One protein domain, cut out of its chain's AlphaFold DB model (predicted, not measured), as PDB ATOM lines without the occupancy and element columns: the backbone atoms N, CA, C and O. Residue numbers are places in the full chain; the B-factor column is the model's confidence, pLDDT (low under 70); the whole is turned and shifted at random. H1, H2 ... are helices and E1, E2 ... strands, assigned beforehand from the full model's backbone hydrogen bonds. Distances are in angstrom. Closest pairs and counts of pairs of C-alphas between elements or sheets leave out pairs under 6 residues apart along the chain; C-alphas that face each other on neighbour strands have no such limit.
ATOM      1  N   ASP A 499     167.243 166.793  93.810       93.62
ATOM      2  CA  ASP A 499     167.958 166.394  95.017       93.62
ATOM      3  C   ASP A 499     168.315 167.644  95.822       93.62
ATOM      4  O   ASP A 499     168.643 168.696  95.268       93.62
ATOM      5  N   TRP A 500     168.203 167.546  97.141       96.75
ATOM      6  CA  TRP A 500     168.622 168.589  98.063       96.75
ATOM      7  C   TRP A 500     170.100 168.423  98.385       96.75
ATOM      8  O   TRP A 500     170.519 167.315  98.694       96.75
ATOM      9  N   ARG A 501     170.843 169.526  98.452       97.69
ATOM     10  CA  ARG A 501     172.124 169.601  99.158       97.69
ATOM     11  C   ARG A 501     172.023 170.626 100.263       97.69
ATOM     12  O   ARG A 501     171.675 171.781 100.013       97.69
ATOM     13  N   ILE A 502     172.357 170.213 101.474       98.50
ATOM     14  CA  ILE A 502     172.465 171.119 102.613       98.50
ATOM     15  C   ILE A 502     173.940 171.244 102.973       98.50
ATOM     16  O   ILE A 502     174.565 170.270 103.395       98.50
ATOM     17  N   GLY A 503     174.485 172.445 102.798       98.19
ATOM     18  CA  GLY A 503     175.829 172.782 103.246       98.19
ATOM     19  C   GLY A 503     175.850 172.953 104.755       98.19
ATOM     20  O   GLY A 503     175.019 173.678 105.303       98.19
ATOM     21  N   ILE A 504     176.787 172.304 105.435       98.69
ATOM     22  CA  ILE A 504     176.953 172.335 106.886       98.69
ATOM     23  C   ILE A 504     178.405 172.666 107.192       98.69
ATOM     24  O   ILE A 504     179.313 172.055 106.649       98.69
ATOM     25  N   LEU A 505     178.619 173.620 108.087       98.50
ATOM     26  CA  LEU A 505     179.937 174.020 108.557       98.50
ATOM     27  C   LEU A 505     179.897 174.112 110.072       98.50
ATOM     28  O   LEU A 505     179.020 174.790 110.615       98.50
ATOM     29  N   ASN A 506     180.822 173.441 110.763       97.25
ATOM     30  CA  ASN A 506     180.900 173.494 112.225       97.25
ATOM     31  C   ASN A 506     179.532 173.240 112.885       97.25
ATOM     32  O   ASN A 506     179.039 174.016 113.711       97.25
ATOM     33  N   ARG A 507     178.877 172.156 112.444       97.50
ATOM     34  CA  ARG A 507     177.564 171.713 112.943       97.50
ATOM     35  C   ARG A 507     176.457 172.765 112.801       97.50
ATOM     36  O   ARG A 507     175.519 172.801 113.600       97.50
ATOM     37  N   LYS A 508     176.556 173.642 111.800       98.12
ATOM     38  CA  LYS A 508     175.530 174.630 111.454       98.12
ATOM     39  C   LYS A 508     175.232 174.566 109.959       98.12
ATOM     40  O   LYS A 508     176.174 174.592 109.174       98.12
ATOM     41  N   PRO A 509     173.958 174.511 109.543       98.25
ATOM     42  CA  PRO A 509     173.622 174.625 108.131       98.25
ATOM     43  C   PRO A 509     173.922 176.044 107.624       98.25
ATOM     44  O   PRO A 509     173.556 177.019 108.282       98.25
ATOM     45  N   ILE A 510     174.577 176.151 106.471       97.75
ATOM     46  CA  ILE A 510     175.033 177.415 105.873       97.75
ATOM     47  C   ILE A 510     174.393 177.712 104.512       97.75
ATOM     48  O   ILE A 510     174.235 178.878 104.177       97.75
ATOM     49  N   PHE A 511     173.953 176.705 103.755       97.62
ATOM     50  CA  PHE A 511     173.165 176.907 102.533       97.62
ATOM     51  C   PHE A 511     172.238 175.716 102.266       97.62
ATOM     52  O   PHE A 511     172.445 174.625 102.800       97.62
ATOM     53  N   ALA A 512     171.221 175.930 101.429       98.00
ATOM     54  CA  ALA A 512     170.341 174.882 100.929       98.00
ATOM     55  C   ALA A 512     170.149 175.045  99.418       98.00
ATOM     56  O   ALA A 512     169.713 176.099  98.955       98.00
ATOM     57  N   CYS A 513     170.446 173.997  98.657       96.69
ATOM     58  CA  CYS A 513     170.352 173.994  97.202       96.69
ATOM     59  C   CYS A 513     169.516 172.815  96.716       96.69
ATOM     60  O   CYS A 513     169.538 171.736  97.306       96.69
ATOM     61  N   GLN A 514     168.789 173.025  95.628       94.88
ATOM     62  CA  GLN A 514     168.100 171.987  94.877       94.88
ATOM     63  C   GLN A 514     168.779 171.828  93.525       94.88
ATOM     64  O   GLN A 514     168.902 172.805  92.785       94.88
ATOM     65  N   TYR A 515     169.167 170.602  93.203       91.25
ATOM     66  CA  TYR A 515     169.728 170.226  91.912       91.25
ATOM     67  C   TYR A 515     168.674 169.427  91.169       91.25
ATOM     68  O   TYR A 515     168.290 168.333  91.592       91.25
ATOM     69  N   PHE A 516     168.165 169.995  90.083       87.00
ATOM     70  CA  PHE A 516     167.171 169.335  89.256       87.00
ATOM     71  C   PHE A 516     167.849 168.309  88.349       87.00
ATOM     72  O   PHE A 516     168.987 168.480  87.913       87.00
ATOM     73  N   MET A 517     167.143 167.222  88.053       76.12
ATOM     74  CA  MET A 517     167.646 166.207  87.126       76.12
ATOM     75  C   MET A 517     167.693 166.774  85.699       76.12
ATOM     76  O   MET A 517     166.761 167.455  85.263       76.12
ATOM     77  N   SER A 518     168.753 166.489  84.937       65.44
ATOM     78  CA  SER A 518     168.807 166.861  83.516       65.44
ATOM     79  C   SER A 518     167.780 166.054  82.706       65.44
ATOM     80  O   SER A 518     167.458 164.906  83.028       65.44
ATOM     81  N   LYS A 519     167.193 166.659  81.661       52.41
ATOM     82  CA  LYS A 519     166.088 166.048  80.896       52.41
ATOM     83  C   LYS A 519     166.495 164.672  80.349       52.41
ATOM     84  O   LYS A 519     167.357 164.574  79.486       52.41
ATOM     85  N   GLY A 520     165.836 163.613  80.827       51.06
ATOM     86  CA  GLY A 520     166.072 162.233  80.383       51.06
ATOM     87  C   GLY A 520     167.233 161.503  81.075       51.06
ATOM     88  O   GLY A 520     167.497 160.354  80.726       51.06
ATOM     89  N   HIS A 521     167.896 162.115  82.063       54.97
ATOM     90  CA  HIS A 521     168.986 161.505  82.825       54.97
ATOM     91  C   HIS A 521     168.624 161.433  84.316       54.97
ATOM     92  O   HIS A 521     168.092 162.379  84.885       54.97
ATOM     93  N   TRP A 522     168.879 160.294  84.962       59.53
ATOM     94  CA  TRP A 522     168.538 160.074  86.380       59.53
ATOM     95  C   TRP A 522     169.700 160.380  87.338       59.53
ATOM     96  O   TRP A 522     169.526 160.282  88.551       59.53
ATOM     97  N   GLN A 523     170.880 160.711  86.804       56.78
ATOM     98  CA  GLN A 523     172.026 161.207  87.571       56.78
ATOM     99  C   GLN A 523     172.178 162.710  87.332       56.78
ATOM    100  O   GLN A 523     172.002 163.163  86.199       56.78
ATOM    101  N   ILE A 524     172.575 163.442  88.376       49.78
ATOM    102  CA  ILE A 524     172.812 164.895  88.342       49.78
ATOM    103  C   ILE A 524     173.950 165.253  87.368       49.78
ATOM    104  O   ILE A 524     173.855 166.254  86.669       49.78
ATOM    105  N   TYR A 525     174.968 164.388  87.249       48.19
ATOM    106  CA  TYR A 525     176.077 164.543  86.302       48.19
ATOM    107  C   TYR A 525     175.951 163.570  85.129       48.19
ATOM    108  O   TYR A 525     175.969 162.350  85.312       48.19
ATOM    109  N   ASN A 526     175.875 164.105  83.910       48.16
ATOM    110  CA  ASN A 526     175.957 163.312  82.686       48.16
ATOM    111  C   ASN A 526     177.375 163.389  82.100       48.16
ATOM    112  O   ASN A 526     177.684 164.269  81.301       48.16
ATOM    113  N   HIS A 527     178.225 162.418  82.449       42.38
ATOM    114  CA  HIS A 527     179.606 162.294  81.940       42.38
ATOM    115  C   HIS A 527     179.715 162.104  80.414       42.38
ATOM    116  O   HIS A 527     180.823 162.069  79.881       42.38
ATOM    117  N   LYS A 528     178.593 161.932  79.703       36.38
ATOM    118  CA  LYS A 528     178.537 161.758  78.243       36.38
ATOM    119  C   LYS A 528     177.968 162.972  77.501       36.38
ATOM    120  O   LYS A 528     177.954 162.952  76.271       36.38
ATOM    121  N   ALA A 529     177.488 164.001  78.201       38.78
ATOM    122  CA  ALA A 529     176.969 165.210  77.567       38.78
ATOM    123  C   ALA A 529     178.107 166.186  77.235       38.78
ATOM    124  O   ALA A 529     179.006 166.416  78.039       38.78
ATOM    125  N   VAL A 530     178.060 166.772  76.038       32.81
ATOM    126  CA  VAL A 530     178.985 167.822  75.596       32.81
ATOM    127  C   VAL A 530     178.271 169.169  75.727       32.81
ATOM    128  O   VAL A 530     177.263 169.390  75.062       32.81
ATOM    129  N   GLY A 531     178.799 170.081  76.548       44.75
ATOM    130  CA  GLY A 531     178.327 171.472  76.646       44.75
ATOM    131  C   GLY A 531     177.440 171.784  77.861       44.75
ATOM    132  O   GLY A 531     177.515 171.122  78.888       44.75
ATOM    133  N   ALA A 532     176.604 172.823  77.759       34.12
ATOM    134  CA  ALA A 532     175.799 173.381  78.859       34.12
ATOM    135  C   ALA A 532     174.661 172.468  79.385       34.12
ATOM    136  O   ALA A 532     173.899 172.883  80.250       34.12
ATOM    137  N   GLU A 533     174.549 171.233  78.886       39.12
ATOM    138  CA  GLU A 533     173.579 170.214  79.328       39.12
ATOM    139  C   GLU A 533     174.132 169.269  80.417       39.12
ATOM    140  O   GLU A 533     173.476 168.295  80.789       39.12
ATOM    141  N   VAL A 534     175.342 169.527  80.928       47.41
ATOM    142  CA  VAL A 534     176.003 168.668  81.932       47.41
ATOM    143  C   VAL A 534     175.371 168.792  83.327       47.41
ATOM    144  O   VAL A 534     175.364 167.800  84.053       47.41
ATOM    145  N   ASN A 535     174.780 169.946  83.667       51.94
ATOM    146  CA  ASN A 535     174.140 170.207  84.961       51.94
ATOM    147  C   ASN A 535     172.664 170.584  84.758       51.94
ATOM    148  O   ASN A 535     172.344 171.410  83.902       51.94
ATOM    149  N   GLY A 536     171.759 169.985  85.536       60.47
ATOM    150  CA  GLY A 536     170.372 170.449  85.587       60.47
ATOM    151  C   GLY A 536     170.251 171.840  86.221       60.47
ATOM    152  O   GLY A 536     171.217 172.379  86.765       60.47
ATOM    153  N   GLU A 537     169.060 172.438  86.132       81.19
ATOM    154  CA  GLU A 537     168.767 173.706  86.809       81.19
ATOM    155  C   GLU A 537     169.132 173.590  88.298       81.19
ATOM    156  O   GLU A 537     168.929 172.543  88.913       81.19
ATOM    157  N   CYS A 538     169.716 174.640  88.870       89.44
ATOM    158  CA  CYS A 538     170.062 174.686  90.284       89.44
ATOM    159  C   CYS A 538     169.311 175.847  90.931       89.44
ATOM    160  O   CYS A 538     169.302 176.958  90.398       89.44
ATOM    161  N   ARG A 539     168.686 175.596  92.082       93.06
ATOM    162  CA  ARG A 539     167.960 176.616  92.842       93.06
ATOM    163  C   ARG A 539     168.449 176.657  94.277       93.06
ATOM    164  O   ARG A 539     168.279 175.694  95.019       93.06
ATOM    165  N   THR A 540     168.989 177.797  94.676       94.88
ATOM    166  CA  THR A 540     169.443 178.043  96.047       94.88
ATOM    167  C   THR A 540     168.364 178.760  96.834       94.88
ATOM    168  O   THR A 540     167.726 179.684  96.330       94.88
ATOM    169  N   LEU A 541     168.152 178.318  98.069       94.50
ATOM    170  CA  LEU A 541     167.186 178.872  99.006       94.50
ATOM    171  C   LEU A 541     167.894 179.277 100.294       94.50
ATOM    172  O   LEU A 541     168.959 178.749 100.638       94.50
ATOM    173  N   ALA A 542     167.270 180.172 101.056       95.38
ATOM    174  CA  ALA A 542     167.702 180.368 102.425       95.38
ATOM    175  C   ALA A 542     167.484 179.070 103.220       95.38
ATOM    176  O   ALA A 542     166.460 178.402 103.075       95.38
ATOM    177  N   VAL A 543     168.400 178.736 104.132       96.62
ATOM    178  CA  VAL A 543     168.288 177.527 104.976       96.62
ATOM    179  C   VAL A 543     166.936 177.439 105.696       96.62
ATOM    180  O   VAL A 543     166.386 176.354 105.845       96.62
ATOM    181  N   HIS A 544     166.388 178.573 106.141       95.56
ATOM    182  CA  HIS A 544     165.119 178.623 106.871       95.56
ATOM    183  C   HIS A 544     163.877 178.463 105.976       95.56
ATOM    184  O   HIS A 544     162.790 178.223 106.498       95.56
ATOM    185  N   GLU A 545     164.027 178.600 104.657       95.94
ATOM    186  CA  GLU A 545     162.971 178.351 103.668       95.94
ATOM    187  C   GLU A 545     162.962 176.891 103.197       95.94
ATOM    188  O   GLU A 545     161.947 176.404 102.697       95.94
ATOM    189  N   ALA A 546     164.076 176.172 103.369       96.00
ATOM    190  CA  ALA A 546     164.144 174.750 103.075       96.00
ATOM    191  C   ALA A 546     163.271 173.936 104.056       96.00
ATOM    192  O   ALA A 546     163.117 174.312 105.224       96.00
ATOM    193  N   PRO A 547     162.709 172.788 103.629       96.94
ATOM    194  CA  PRO A 547     161.898 171.948 104.500       96.94
ATOM    195  C   PRO A 547     162.659 171.550 105.766       96.94
ATOM    196  O   PRO A 547     163.747 170.975 105.712       96.94
ATOM    197  N   ARG A 548     162.050 171.808 106.927       96.94
ATOM    198  CA  ARG A 548     162.684 171.586 108.234       96.94
ATOM    199  C   ARG A 548     163.215 170.160 108.412       96.94
ATOM    200  O   ARG A 548     164.319 169.988 108.914       96.94
ATOM    201  N   ALA A 549     162.461 169.157 107.959       97.19
ATOM    202  CA  ALA A 549     162.873 167.754 108.026       97.19
ATOM    203  C   ALA A 549     164.159 167.470 107.225       97.19
ATOM    204  O   ALA A 549     164.995 166.690 107.676       97.19
ATOM    205  N   VAL A 550     164.350 168.136 106.079       97.75
ATOM    206  CA  VAL A 550     165.552 168.007 105.240       97.75
ATOM    207  C   VAL A 550     166.764 168.590 105.956       97.75
ATOM    208  O   VAL A 550     167.781 167.912 106.093       97.75
ATOM    209  N   VAL A 551     166.639 169.813 106.477       98.25
ATOM    210  CA  VAL A 551     167.732 170.494 107.188       98.25
ATOM    211  C   VAL A 551     168.109 169.753 108.476       98.25
ATOM    212  O   VAL A 551     169.291 169.575 108.759       98.25
ATOM    213  N   GLU A 552     167.126 169.288 109.251       98.00
ATOM    214  CA  GLU A 552     167.379 168.550 110.494       98.00
ATOM    215  C   GLU A 552     168.035 167.188 110.244       98.00
ATOM    216  O   GLU A 552     168.959 166.821 110.975       98.00
ATOM    217  N   LEU A 553     167.589 166.441 109.226       98.31
ATOM    218  CA  LEU A 553     168.202 165.161 108.871       98.31
ATOM    219  C   LEU A 553     169.634 165.361 108.363       98.31
ATOM    220  O   LEU A 553     170.535 164.654 108.809       98.31
ATOM    221  N   ALA A 554     169.861 166.359 107.507       98.38
ATOM    222  CA  ALA A 554     171.196 166.718 107.045       98.38
ATOM    223  C   ALA A 554     172.133 167.048 108.215       98.38
ATOM    224  O   ALA A 554     173.228 166.499 108.322       98.38
ATOM    225  N   LEU A 555     171.671 167.904 109.132       98.38
ATOM    226  CA  LEU A 555     172.449 168.335 110.287       98.38
ATOM    227  C   LEU A 555     172.817 167.169 111.205       98.38
ATOM    228  O   LEU A 555     173.968 167.055 111.624       98.38
ATOM    229  N   LYS A 556     171.857 166.287 111.507       98.12
ATOM    230  CA  LYS A 556     172.117 165.083 112.309       98.12
ATOM    231  C   LYS A 556     173.172 164.201 111.651       98.12
ATOM    232  O   LYS A 556     174.100 163.787 112.334       98.12
ATOM    233  N   THR A 557     173.057 163.971 110.347       97.94
ATOM    234  CA  THR A 557     173.993 163.137 109.590       97.94
ATOM    235  C   THR A 557     175.409 163.709 109.586       97.94
ATOM    236  O   THR A 557     176.345 163.002 109.948       97.94
ATOM    237  N   ALA A 558     175.588 164.987 109.240       97.75
ATOM    238  CA  ALA A 558     176.918 165.602 109.204       97.75
ATOM    239  C   ALA A 558     177.598 165.603 110.585       97.75
ATOM    240  O   ALA A 558     178.793 165.336 110.687       97.75
ATOM    241  N   ASN A 559     176.827 165.816 111.658       96.94
ATOM    242  CA  ASN A 559     177.345 165.804 113.029       96.94
ATOM    243  C   ASN A 559     177.897 164.437 113.470       96.94
ATOM    244  O   ASN A 559     178.680 164.387 114.418       96.94
ATOM    245  N   LEU A 560     177.490 163.343 112.816       96.69
ATOM    246  CA  LEU A 560     178.059 162.012 113.044       96.69
ATOM    247  C   LEU A 560     179.410 161.828 112.337       96.69
ATOM    248  O   LEU A 560     180.229 161.028 112.787       96.69
ATOM    249  N   ILE A 561     179.658 162.574 111.255       95.50
ATOM    250  CA  ILE A 561     180.935 162.563 110.535       95.50
ATOM    251  C   ILE A 561     181.968 163.409 111.275       95.50
ATOM    252  O   ILE A 561     183.052 162.907 111.582       95.50
ATOM    253  N   GLY A 562     181.627 164.656 111.602       94.94
ATOM    254  CA  GLY A 562     182.541 165.576 112.270       94.94
ATOM    255  C   GLY A 562     182.002 167.000 112.376       94.94
ATOM    256  O   GLY A 562     180.799 167.232 112.495       94.94
ATOM    257  N   ASP A 563     182.911 167.969 112.392       95.75
ATOM    258  CA  ASP A 563     182.610 169.397 112.498       95.75
ATOM    259  C   ASP A 563     183.180 170.219 111.330       95.75
ATOM    260  O   ASP A 563     183.185 171.445 111.404       95.75
ATOM    261  N   GLY A 564     183.675 169.571 110.274       96.12
ATOM    262  CA  GLY A 564     184.231 170.218 109.089       96.12
ATOM    263  C   GLY A 564     183.196 170.954 108.233       96.12
ATOM    264  O   GLY A 564     182.131 171.375 108.703       96.12
ATOM    265  N   LEU A 565     183.545 171.122 106.963       98.06
ATOM    266  CA  LEU A 565     182.635 171.545 105.910       98.06
ATOM    267  C   LEU A 565     182.052 170.281 105.269       98.06
ATOM    268  O   LEU A 565     182.791 169.373 104.930       98.06
ATOM    269  N   TYR A 566     180.734 170.203 105.131       98.31
ATOM    270  CA  TYR A 566     180.060 169.056 104.530       98.31
ATOM    271  C   TYR A 566     178.918 169.510 103.632       98.31
ATOM    272  O   TYR A 566     178.242 170.494 103.927       98.31
ATOM    273  N   GLY A 567     178.649 168.766 102.565       97.75
ATOM    274  CA  GLY A 567     177.392 168.851 101.822       97.75
ATOM    275  C   GLY A 567     176.658 167.538 101.947       97.75
ATOM    276  O   GLY A 567     177.153 166.518 101.476       97.75
ATOM    277  N   VAL A 568     175.493 167.554 102.582       98.12
ATOM    278  CA  VAL A 568     174.666 166.352 102.699       98.12
ATOM    279  C   VAL A 568     173.644 166.357 101.584       98.12
ATOM    280  O   VAL A 568     172.860 167.303 101.487       98.12
ATOM    281  N   ASP A 569     173.646 165.293 100.790       96.81
ATOM    282  CA  ASP A 569     172.720 165.108  99.685       96.81
ATOM    283  C   ASP A 569     171.536 164.266 100.129       96.81
ATOM    284  O   ASP A 569     171.693 163.172 100.682       96.81
ATOM    285  N   LEU A 570     170.334 164.787  99.906       97.25
ATOM    286  CA  LEU A 570     169.088 164.182 100.346       97.25
ATOM    287  C   LEU A 570     168.078 164.119  99.210       97.25
ATOM    288  O   LEU A 570     167.982 165.007  98.366       97.25
ATOM    289  N   LYS A 571     167.244 163.088  99.261       95.75
ATOM    290  CA  LYS A 571     166.047 162.977  98.437       95.75
ATOM    291  C   LYS A 571     164.814 163.131  99.302       95.75
ATOM    292  O   LYS A 571     164.781 162.673 100.443       95.75
ATOM    293  N   GLN A 572     163.797 163.764  98.735       94.62
ATOM    294  CA  GLN A 572     162.510 163.965  99.380       94.62
ATOM    295  C   GLN A 572     161.381 163.513  98.455       94.62
ATOM    296  O   GLN A 572     161.270 163.995  97.332       94.62
ATOM    297  N   SER A 573     160.514 162.631  98.952       92.38
ATOM    298  CA  SER A 573     159.260 162.256  98.296       92.38
ATOM    299  C   SER A 573     158.116 162.379  99.297       92.38
ATOM    300  O   SER A 573     158.048 161.641 100.281       92.38
ATOM    301  N   GLY A 574     157.244 163.370  99.091       89.56
ATOM    302  CA  GLY A 574     156.235 163.747 100.081       89.56
ATOM    303  C   GLY A 574     156.875 164.122 101.424       89.56
ATOM    304  O   GLY A 574     157.706 165.031 101.497       89.56
ATOM    305  N   GLU A 575     156.489 163.409 102.483       88.94
ATOM    306  CA  GLU A 575     157.032 163.584 103.839       88.94
ATOM    307  C   GLU A 575     158.301 162.758 104.102       88.94
ATOM    308  O   GLU A 575     159.011 163.011 105.075       88.94
ATOM    309  N   GLN A 576     158.616 161.781 103.244       94.06
ATOM    310  CA  GLN A 576     159.788 160.932 103.417       94.06
ATOM    311  C   GLN A 576     161.044 161.661 102.930       94.06
ATOM    312  O   GLN A 576     161.129 162.055 101.765       94.06
ATOM    313  N   VAL A 577     162.034 161.791 103.815       96.69
ATOM    314  CA  VAL A 577     163.359 162.340 103.502       96.69
ATOM    315  C   VAL A 577     164.418 161.284 103.783       96.69
ATOM    316  O   VAL A 577     164.403 160.648 104.837       96.69
ATOM    317  N   VAL A 578     165.335 161.101 102.840       97.25
ATOM    318  CA  VAL A 578     166.402 160.103 102.925       97.25
ATOM    319  C   VAL A 578     167.746 160.711 102.539       97.25
ATOM    320  O   VAL A 578     167.831 161.487 101.590       97.25
ATOM    321  N   VAL A 579     168.798 160.352 103.270       97.50
ATOM    322  CA  VAL A 579     170.188 160.709 102.965       97.50
ATOM    323  C   VAL A 579     170.709 159.805 101.854       97.50
ATOM    324  O   VAL A 579     170.520 158.589 101.895       97.50
ATOM    325  N   ILE A 580     171.387 160.403 100.879       93.56
ATOM    326  CA  ILE A 580     172.012 159.709  99.753       93.56
ATOM    327  C   ILE A 580     173.523 159.634  99.930       93.56
ATOM    328  O   ILE A 580     174.092 158.549  99.808       93.56
ATOM    329  N   GLU A 581     174.155 160.767 100.224       92.62
ATOM    330  CA  GLU A 581     175.597 160.869 100.432       92.62
ATOM    331  C   GLU A 581     175.961 162.062 101.324       92.62
ATOM    332  O   GLU A 581     175.146 162.951 101.579       92.62
ATOM    333  N   VAL A 582     177.192 162.050 101.833       95.75
ATOM    334  CA  VAL A 582     177.796 163.173 102.550       95.75
ATOM    335  C   VAL A 582     179.126 163.464 101.881       95.75
ATOM    336  O   VAL A 582     180.019 162.624 101.911       95.75
ATOM    337  N   ASN A 583     179.254 164.653 101.312       95.00
ATOM    338  CA  ASN A 583     180.470 165.122 100.669       95.00
ATOM    339  C   ASN A 583     181.304 165.890 101.691       95.00
ATOM    340  O   ASN A 583     180.806 166.859 102.266       95.00
ATOM    341  N   ASP A 584     182.551 165.478 101.906       94.69
ATOM    342  CA  ASP A 584     183.536 166.246 102.675       94.69
ATOM    343  C   ASP A 584     183.932 167.525 101.941       94.69
ATOM    344  O   ASP A 584     184.146 168.537 102.582       94.69
ATOM    345  N   ASN A 585     183.918 167.522 100.607       94.56
ATOM    346  CA  ASN A 585     184.280 168.682  99.808       94.56
ATOM    347  C   ASN A 585     183.104 169.200  98.957       94.56
ATOM    348  O   ASN A 585     183.102 169.048  97.735       94.56
ATOM    349  N   PRO A 586     182.053 169.783  99.570       95.62
ATOM    350  CA  PRO A 586     180.861 170.199  98.834       95.62
ATOM    351  C   PRO A 586     181.135 171.361  97.889       95.62
ATOM    352  O   PRO A 586     182.039 172.162  98.140       95.62
ATOM    353  N   ASN A 587     180.301 171.511  96.857       95.06
ATOM    354  CA  ASN A 587     180.347 172.673  95.975       95.06
ATOM    355  C   ASN A 587     180.139 173.989  96.745       95.06
ATOM    356  O   ASN A 587     179.345 174.060  97.681       95.06
ATOM    357  N   LEU A 588     180.895 175.012  96.350       96.31
ATOM    358  CA  LEU A 588     180.770 176.406  96.788       96.31
ATOM    359  C   LEU A 588     181.009 177.293  95.562       96.31
ATOM    360  O   LEU A 588     181.995 178.035  95.497       96.31
ATOM    361  N   ASP A 589     180.171 177.127  94.545       95.19
ATOM    362  CA  ASP A 589     180.267 177.801  93.262       95.19
ATOM    363  C   ASP A 589     179.597 179.173  93.302       95.19
ATOM    364  O   ASP A 589     178.487 179.357  93.811       95.19
ATOM    365  N   ALA A 590     180.279 180.155  92.709       95.25
ATOM    366  CA  ALA A 590     179.700 181.470  92.507       95.25
ATOM    367  C   ALA A 590     178.582 181.394  91.459       95.25
ATOM    368  O   ALA A 590     178.794 180.860  90.367       95.25
ATOM    369  N   GLY A 591     177.418 181.952  91.779       93.00
ATOM    370  CA  GLY A 591     176.182 181.884  91.006       93.00
ATOM    371  C   GLY A 591     175.278 180.695  91.346       93.00
ATOM    372  O   GLY A 591     174.157 180.657  90.839       93.00
ATOM    373  N   ILE A 592     175.726 179.751  92.186       93.38
ATOM    374  CA  ILE A 592     174.937 178.582  92.604       93.38
ATOM    375  C   ILE A 592     174.785 178.591  94.125       93.38
ATOM    376  O   ILE A 592     173.831 179.192  94.618       93.38
ATOM    377  N   GLU A 593     175.688 177.982  94.896       96.00
ATOM    378  CA  GLU A 593     175.529 177.870  96.354       96.00
ATOM    379  C   GLU A 593     175.605 179.236  97.049       96.00
ATOM    380  O   GLU A 593     174.941 179.457  98.064       96.00
ATOM    381  N   ASP A 594     176.340 180.193  96.474       95.69
ATOM    382  CA  ASP A 594     176.391 181.571  96.968       95.69
ATOM    383  C   ASP A 594     175.219 182.446  96.482       95.69
ATOM    384  O   ASP A 594     175.152 183.614  96.848       95.69
ATOM    385  N   ALA A 595     174.263 181.938  95.695       95.12
ATOM    386  CA  ALA A 595     173.250 182.798  95.074       95.12
ATOM    387  C   ALA A 595     172.381 183.561  96.096       95.12
ATOM    388  O   ALA A 595     171.918 184.665  95.803       95.12
ATOM    389  N   TYR A 596     172.187 183.001  97.297       95.31
ATOM    390  CA  TYR A 596     171.476 183.669  98.393       95.31
ATOM    391  C   TYR A 596     172.409 184.505  99.289       95.31
ATOM    392  O   TYR A 596     172.151 185.684  99.511       95.31
ATOM    393  N   LEU A 597     173.479 183.899  99.821       95.00
ATOM    394  CA  LEU A 597     174.370 184.542 100.805       95.00
ATOM    395  C   LEU A 597     175.466 185.418 100.181       95.00
ATOM    396  O   LEU A 597     176.027 186.277 100.853       95.00
ATOM    397  N   GLN A 598     175.785 185.211  98.909       95.81
ATOM    398  CA  GLN A 598     176.842 185.902  98.176       95.81
ATOM    399  C   GLN A 598     178.170 185.864  98.956       95.81
ATOM    400  O   GLN A 598     178.624 184.806  99.398       95.81
ATOM    401  N   ASP A 599     178.771 187.034  99.178       96.12
ATOM    402  CA  ASP A 599     179.993 187.220  99.959       96.12
ATOM    403  C   ASP A 599     179.924 186.622 101.377       96.12
ATOM    404  O   ASP A 599     180.963 186.231 101.922       96.12
ATOM    405  N   ASP A 600     178.734 186.529 101.975       97.38
ATOM    406  CA  ASP A 600     178.570 186.014 103.334       97.38
ATOM    407  C   ASP A 600     178.860 184.508 103.401       97.38
ATOM    408  O   ASP A 600     179.379 184.045 104.413       97.38
TER     409      ASP A 600
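This is residues 499 to 600 of the 622 residues of the protein "Glutathione synthase/ribosomal protein S6 modification glutaminyl transferase" of Pseudomonas coronafaciens pv. oryzae (UniProt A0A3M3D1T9). A strongly twisted sheet of five strands curls round one helix, H1, making two layers. Residues 527 to 532 stick out. The 102 printed residues, class mixed, run E1 E2 E3 H1 E4 E5; the sheet's order is E3 E2 E1 E4 E5, all antiparallel. The whole is compact, radius of gyration of the C-alphas 13.5 A, spanning 37 by 33 by 24 A.

E1, residues 499 to 505, 19.6 A, begins at C-alpha 499 (167.958, 166.394, 95.017). E2 is 508 to 516, 24.3 A; E3 538 to 541; H1 548 to 561, 20.5 A; E4 565 to 573, 26.3 A; E5 576 to 583, 21.3 A.

E1 E2 E3 is a meander, each strand the antiparallel neighbour of the one before; N 501 and O 513 of E1 and E2 are 2.8 A apart, within hydrogen-bond range. H1 is on the sheet; its closest C-alphas to E4 are Ala 554 and Val 568, 5.6 A. In H1, 9 of 10 O i to N i+4 pairs are within range.

The printed part has no cut. The link E2 to E3 is long; pLDDT is under 70 at residues 518 to 536.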